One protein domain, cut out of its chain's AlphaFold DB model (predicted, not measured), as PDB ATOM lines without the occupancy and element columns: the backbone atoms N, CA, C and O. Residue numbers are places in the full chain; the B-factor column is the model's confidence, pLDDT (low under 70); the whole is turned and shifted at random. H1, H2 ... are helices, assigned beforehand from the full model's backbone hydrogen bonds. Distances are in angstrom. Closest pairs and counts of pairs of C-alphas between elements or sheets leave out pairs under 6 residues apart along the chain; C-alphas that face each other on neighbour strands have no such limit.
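AT A GLANCE: This is residues 17 to 66 of the 314 residues of an uncharacterized protein of Trichophyton rubrum (strain ATCC MYA-4607 / CBS 118892) (UniProt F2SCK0). H2 and H4 pack side by side, running opposite ways, and H1 stands about perpendicular to H4 near its end; residues 43 to 49, partly in short H3, stick out. The 50 printed residues include four named helices, H1 to H4 in order, and no named strand: all helix. The whole is compact, radius of gyration of the C-alphas 10.9 A, spans 34 by 24 by 16 A.

HOW THE PARTS SIT: H1, residues 17 to 28, is close to but not clearly touching H4, residues 56 to 63, at 89 degrees; the closest C-alphas, of Arg 26 and Ile 63, are 6.6 A apart. H2, residues 31 to 40, touches H4 at a shallow tilt of 26 degrees, the closest C-alphas, of Gly 31 and Asn 60, 5.4 A apart. H3, residues 47 to 50, touches no helix. In H1, H2 and H4 every O i to N i+4 pair is within hydrogen-bond range; H3 is too short for one.

IN THESE COORDINATES: H1 begins at C-alpha 17 (292.834, 358.650, 140.891) and measures 16.3 A, H2 14.4 A, H3 4.9 A; H4, 10.5 A, ends at C-alpha 63 (297.531, 349.786, 155.537).

THE WHOLE: The farthest C-alphas, of Pro 46 and Arg 66, are 34.8 A apart. The printed part has no cut and no long link; ten residues, among them 27 to 29, have pLDDT under 70.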
ATOM      1  N   GLY A  17     291.449 359.050 141.142       70.00
ATOM      2  CA  GLY A  17     292.834 358.650 140.891       70.00
ATOM      3  C   GLY A  17     293.631 358.377 142.171       70.00
ATOM      4  O   GLY A  17     294.297 357.348 142.259       70.00
ATOM      5  N   PHE A  18     293.507 359.220 143.199       69.25
ATOM      6  CA  PHE A  18     294.163 359.019 144.496       69.25
ATOM      7  C   PHE A  18     293.650 357.760 145.210       69.25
ATOM      8  O   PHE A  18     294.434 356.968 145.735       69.25
ATOM      9  N   LYS A  19     292.331 357.510 145.183       73.19
ATOM     10  CA  LYS A  19     291.739 356.274 145.736       73.19
ATOM     11  C   LYS A  19     292.227 355.026 144.989       73.19
ATOM     12  O   LYS A  19     292.546 354.018 145.629       73.19
ATOM     13  N   ALA A  20     292.326 355.093 143.660       73.19
ATOM     14  CA  ALA A  20     292.835 354.005 142.830       73.19
ATOM     15  C   ALA A  20     294.322 353.733 143.105       73.19
ATOM     16  O   ALA A  20     294.686 352.601 143.417       73.19
ATOM     17  N   GLN A  21     295.167 354.767 143.106       71.06
ATOM     18  CA  GLN A  21     296.597 354.661 143.419       71.06
ATOM     19  C   GLN A  21     296.837 354.093 144.818       71.06
ATOM     20  O   GLN A  21     297.634 353.171 144.985       71.06
ATOM     21  N   ARG A  22     296.091 354.569 145.821       69.00
ATOM     22  CA  ARG A  22     296.131 354.042 147.192       69.00
ATOM     23  C   ARG A  22     295.785 352.555 147.238       69.00
ATOM     24  O   ARG A  22     296.401 351.799 147.987       69.00
ATOM     25  N   THR A  23     294.808 352.125 146.447       70.88
ATOM     26  CA  THR A  23     294.398 350.719 146.373       70.88
ATOM     27  C   THR A  23     295.465 349.873 145.686       70.88
ATOM     28  O   THR A  23     295.859 348.843 146.223       70.88
ATOM     29  N   VAL A  24     296.019 350.340 144.569       73.69
ATOM     30  CA  VAL A  24     297.107 349.664 143.846       73.69
ATOM     31  C   VAL A  24     298.354 349.521 144.726       73.69
ATOM     32  O   VAL A  24     298.891 348.423 144.862       73.69
ATOM     33  N   LEU A  25     298.770 350.591 145.407       68.94
ATOM     34  CA  LEU A  25     299.915 350.571 146.319       68.94
ATOM     35  C   LEU A  25     299.712 349.601 147.488       68.94
ATOM     36  O   LEU A  25     300.647 348.892 147.856       68.94
ATOM     37  N   ARG A  26     298.497 349.520 148.049       70.81
ATOM     38  CA  ARG A  26     298.154 348.532 149.091       70.81
ATOM     39  C   ARG A  26     298.294 347.095 148.594       70.81
ATOM     40  O   ARG A  26     298.729 346.223 149.351       70.81
ATOM     41  N   LEU A  27     297.914 346.839 147.344       69.31
ATOM     42  CA  LEU A  27     297.957 345.506 146.746       69.31
ATOM     43  C   LEU A  27     299.381 345.075 146.389       69.31
ATOM     44  O   LEU A  27     299.718 343.906 146.563       69.31
ATOM     45  N   LEU A  28     300.234 346.004 145.957       69.31
ATOM     46  CA  LEU A  28     301.589 345.694 145.493       69.31
ATOM     47  C   LEU A  28     302.624 345.592 146.626       69.31
ATOM     48  O   LEU A  28     303.455 344.680 146.602       69.31
ATOM     49  N   CYS A  29     302.575 346.480 147.626       69.25
ATOM     50  CA  CYS A  29     303.669 346.642 148.592       69.25
ATOM     51  C   CYS A  29     303.227 346.444 150.049       69.25
ATOM     52  O   CYS A  29     302.154 346.889 150.455       69.25
ATOM     53  N   SER A  30     304.037 345.736 150.843       74.19
ATOM     54  CA  SER A  30     303.872 345.664 152.299       74.19
ATOM     55  C   SER A  30     304.379 346.936 152.966       74.19
ATOM     56  O   SER A  30     305.281 347.579 152.443       74.19
ATOM     57  N   GLY A  31     303.865 347.266 154.155       72.56
ATOM     58  CA  GLY A  31     304.345 348.420 154.928       72.56
ATOM     59  C   GLY A  31     305.857 348.376 155.178       72.56
ATOM     60  O   GLY A  31     306.553 349.372 155.003       72.56
ATOM     61  N   GLU A  32     306.390 347.191 155.480       76.25
ATOM     62  CA  GLU A  32     307.829 346.986 155.700       76.25
ATOM     63  C   GLU A  32     308.667 347.099 154.423       76.25
ATOM     64  O   GLU A  32     309.792 347.587 154.455       76.25
ATOM     65  N   GLU A  33     308.126 346.664 153.289       76.88
ATOM     66  CA  GLU A  33     308.827 346.722 152.004       76.88
ATOM     67  C   GLU A  33     308.804 348.128 151.431       76.88
ATOM     68  O   GLU A  33     309.796 348.563 150.861       76.88
ATOM     69  N   TYR A  34     307.705 348.856 151.634       79.81
ATOM     70  CA  TYR A  34     307.631 350.266 151.301       79.81
ATOM     71  C   TYR A  34     308.619 351.072 152.134       79.81
ATOM     72  O   TYR A  34     309.286 351.939 151.588       79.81
ATOM     73  N   ARG A  35     308.785 350.744 153.424       81.62
ATOM     74  CA  ARG A  35     309.819 351.361 154.266       81.62
ATOM     75  C   ARG A  35     311.214 351.159 153.669       81.62
ATOM     76  O   ARG A  35     311.932 352.135 153.500       81.62
ATOM     77  N   LYS A  36     311.556 349.924 153.283       84.44
ATOM     78  CA  LYS A  36     312.850 349.604 152.651       84.44
ATOM     79  C   LYS A  36     313.024 350.275 151.284       84.44
ATOM     80  O   LYS A  36     314.083 350.807 151.001       84.44
ATOM     81  N   LEU A  37     311.989 350.290 150.443       82.19
ATOM     82  CA  LEU A  37     312.012 350.987 149.149       82.19
ATOM     83  C   LEU A  37     312.157 352.498 149.315       82.19
ATOM     84  O   LEU A  37     312.847 353.141 148.529       82.19
ATOM     85  N   HIS A  38     311.506 353.062 150.326       81.50
ATOM     86  CA  HIS A  38     311.603 354.480 150.619       81.50
ATOM     87  C   HIS A  38     313.027 354.850 151.039       81.50
ATOM     88  O   HIS A  38     313.590 355.795 150.499       81.50
ATOM     89  N   GLU A  39     313.624 354.044 151.918       84.88
ATOM     90  CA  GLU A  39     314.998 354.201 152.399       84.88
ATOM     91  C   GLU A  39     316.044 353.989 151.291       84.88
ATOM     92  O   GLU A  39     316.948 354.796 151.135       84.88
ATOM     93  N   SER A  40     315.916 352.944 150.467       81.00
ATOM     94  CA  SER A  40     316.946 352.611 149.468       81.00
ATOM     95  C   SER A  40     316.794 353.333 148.127       81.00
ATOM     96  O   SER A  40     317.788 353.574 147.445       81.00
ATOM     97  N   VAL A  41     315.564 353.622 147.696       79.44
ATOM     98  CA  VAL A  41     315.285 354.126 146.341       79.44
ATOM     99  C   VAL A  41     314.779 355.558 146.405       79.44
ATOM    100  O   VAL A  41     315.379 356.433 145.798       79.44
ATOM    101  N   ILE A  42     313.720 355.832 147.172       75.94
ATOM    102  CA  ILE A  42     313.040 357.141 147.129       75.94
ATOM    103  C   ILE A  42     313.932 358.270 147.664       75.94
ATOM    104  O   ILE A  42     313.912 359.357 147.093       75.94
ATOM    105  N   GLN A  43     314.764 358.008 148.676       75.56
ATOM    106  CA  GLN A  43     315.738 358.986 149.184       75.56
ATOM    107  C   GLN A  43     316.794 359.397 148.147       75.56
ATOM    108  O   GLN A  43     317.281 360.522 148.184       75.56
ATOM    109  N   ASN A  44     317.105 358.514 147.196       80.44
ATOM    110  CA  ASN A  44     318.113 358.744 146.161       80.44
ATOM    111  C   ASN A  44     317.523 359.325 144.861       80.44
ATOM    112  O   ASN A  44     318.255 359.539 143.897       80.44
ATOM    113  N   LEU A  45     316.203 359.545 144.797       81.25
ATOM    114  CA  LEU A  45     315.527 360.044 143.598       81.25
ATOM    115  C   LEU A  45     315.432 361.582 143.563       81.25
ATOM    116  O   LEU A  45     315.480 362.223 144.609       81.25
ATOM    117  N   PRO A  46     315.227 362.183 142.374       81.81
ATOM    118  CA  PRO A  46     315.006 363.623 142.217       81.81
ATOM    119  C   PRO A  46     313.833 364.153 143.060       81.81
ATOM    120  O   PRO A  46     312.809 363.478 143.201       81.81
ATOM    121  N   GLN A  47     313.954 365.393 143.556       72.69
ATOM    122  CA  GLN A  47     312.988 366.038 144.467       72.69
ATOM    123  C   GLN A  47     311.542 366.029 143.938       72.69
ATOM    124  O   GLN A  47     310.611 365.752 144.687       72.69
ATOM    125  N   SER A  48     311.351 366.164 142.621       70.94
ATOM    126  CA  SER A  48     310.031 366.116 141.970       70.94
ATOM    127  C   SER A  48     309.257 364.807 142.180       70.94
ATOM    128  O   SER A  48     308.029 364.779 142.079       70.94
ATOM    129  N   ILE A  49     309.956 363.704 142.460       69.00
ATOM    130  CA  ILE A  49     309.356 362.394 142.736       69.00
ATOM    131  C   ILE A  49     309.219 362.171 144.248       69.00
ATOM    132  O   ILE A  49     308.281 361.494 144.677       69.00
ATOM    133  N   GLN A  50     310.098 362.777 145.053       71.25
ATOM    134  CA  GLN A  50     310.006 362.756 146.514       71.25
ATOM    135  C   GLN A  50     308.738 363.467 146.998       71.25
ATOM    136  O   GLN A  50     308.010 362.903 147.815       71.25
ATOM    137  N   ASP A  51     308.395 364.609 146.397       70.12
ATOM    138  CA  ASP A  51     307.197 365.393 146.740       70.12
ATOM    139  C   ASP A  51     305.882 364.639 146.478       70.12
ATOM    140  O   ASP A  51     304.836 364.941 147.052       70.12
ATOM    141  N   ARG A  52     305.921 363.617 145.613       72.06
ATOM    142  CA  ARG A  52     304.764 362.783 145.260       72.06
ATOM    143  C   ARG A  52     304.678 361.490 146.078       72.06
ATOM    144  O   ARG A  52     303.682 360.768 145.975       72.06
ATOM    145  N   ALA A  53     305.710 361.162 146.855       71.50
ATOM    146  CA  ALA A  53     305.771 359.948 147.657       71.50
ATOM    147  C   ALA A  53     305.111 360.145 149.032       71.50
ATOM    148  O   ALA A  53     305.207 361.199 149.653       71.50
ATOM    149  N   TYR A  54     304.444 359.106 149.542       73.50
ATOM    150  CA  TYR A  54     303.867 359.143 150.886       73.50
ATOM    151  C   TYR A  54     304.945 358.900 151.938       73.50
ATOM    152  O   TYR A  54     305.809 358.037 151.769       73.50
ATOM    153  N   SER A  55     304.846 359.580 153.078       77.19
ATOM    154  CA  SER A  55     305.704 359.253 154.212       77.19
ATOM    155  C   SER A  55     305.398 357.830 154.726       77.19
ATOM    156  O   SER A  55     304.239 357.378 154.710       77.19
ATOM    157  N   PRO A  56     306.413 357.082 155.195       78.31
ATOM    158  CA  PRO A  56     306.252 355.683 155.595       78.31
ATOM    159  C   PRO A  56     305.287 355.497 156.780       78.31
ATOM    160  O   PRO A  56     304.587 354.483 156.853       78.31
ATOM    161  N   ALA A  57     305.188 356.481 157.680       75.31
ATOM    162  CA  ALA A  57     304.234 356.471 158.792       75.31
ATOM    163  C   ALA A  57     302.781 356.605 158.303       75.31
ATOM    164  O   ALA A  57     301.920 355.798 158.669       75.31
ATOM    165  N   THR A  58     302.520 357.556 157.401       77.12
ATOM    166  CA  THR A  58     301.198 357.753 156.792       77.12
ATOM    167  C   THR A  58     300.789 356.531 155.970       77.12
ATOM    168  O   THR A  58     299.648 356.073 156.048       77.12
ATOM    169  N   TYR A  59     301.737 355.916 155.256       76.19
ATOM    170  CA  TYR A  59     301.508 354.682 154.506       76.19
ATOM    171  C   TYR A  59     301.137 353.487 155.406       76.19
ATOM    172  O   TYR A  59     300.185 352.755 155.112       76.19
ATOM    173  N   ASN A  60     301.812 353.313 156.544       78.44
ATOM    174  CA  ASN A  60     301.486 352.255 157.504       78.44
ATOM    175  C   ASN A  60     300.090 352.431 158.119       78.44
ATOM    176  O   ASN A  60     299.334 351.458 158.213       78.44
ATOM    177  N   ASN A  61     299.702 353.663 158.455       76.50
ATOM    178  CA  ASN A  61     298.352 353.974 158.938       76.50
ATOM    179  C   ASN A  61     297.287 353.677 157.873       76.50
ATOM    180  O   ASN A  61     296.227 353.125 158.170       76.50
ATOM    181  N   ILE A  62     297.603 353.938 156.602       71.56
ATOM    182  CA  ILE A  62     296.753 353.596 155.461       71.56
ATOM    183  C   ILE A  62     296.572 352.073 155.297       71.56
ATOM    184  O   ILE A  62     295.513 351.649 154.813       71.56
ATOM    185  N   ILE A  63     297.564 351.256 155.663       68.81
ATOM    186  CA  ILE A  63     297.531 349.786 155.537       68.81
ATOM    187  C   ILE A  63     296.906 349.088 156.752       68.81
ATOM    188  O   ILE A  63     296.408 347.974 156.599       68.81
ATOM    189  N   LYS A  64     296.871 349.713 157.936       70.25
ATOM    190  CA  LYS A  64     296.387 349.117 159.204       70.25
ATOM    191  C   LYS A  64     294.887 348.732 159.221       70.25
ATOM    192  O   LYS A  64     294.340 348.422 160.274       70.25
ATOM    193  N   SER A  65     294.194 348.726 158.080       65.06
ATOM    194  CA  SER A  65     292.775 348.374 157.983       65.06
ATOM    195  C   SER A  65     292.494 346.879 158.231       65.06
ATOM    196  O   SER A  65     293.366 346.013 158.136       65.06
ATOM    197  N   ARG A  66     291.221 346.577 158.530       59.88
ATOM    198  CA  ARG A  66     290.662 345.266 158.933       59.88
ATOM    199  C   ARG A  66     290.961 344.097 157.968       59.88
ATOM    200  O   ARG A  66     290.888 342.936 158.371       59.88
TER     201      ARG A  66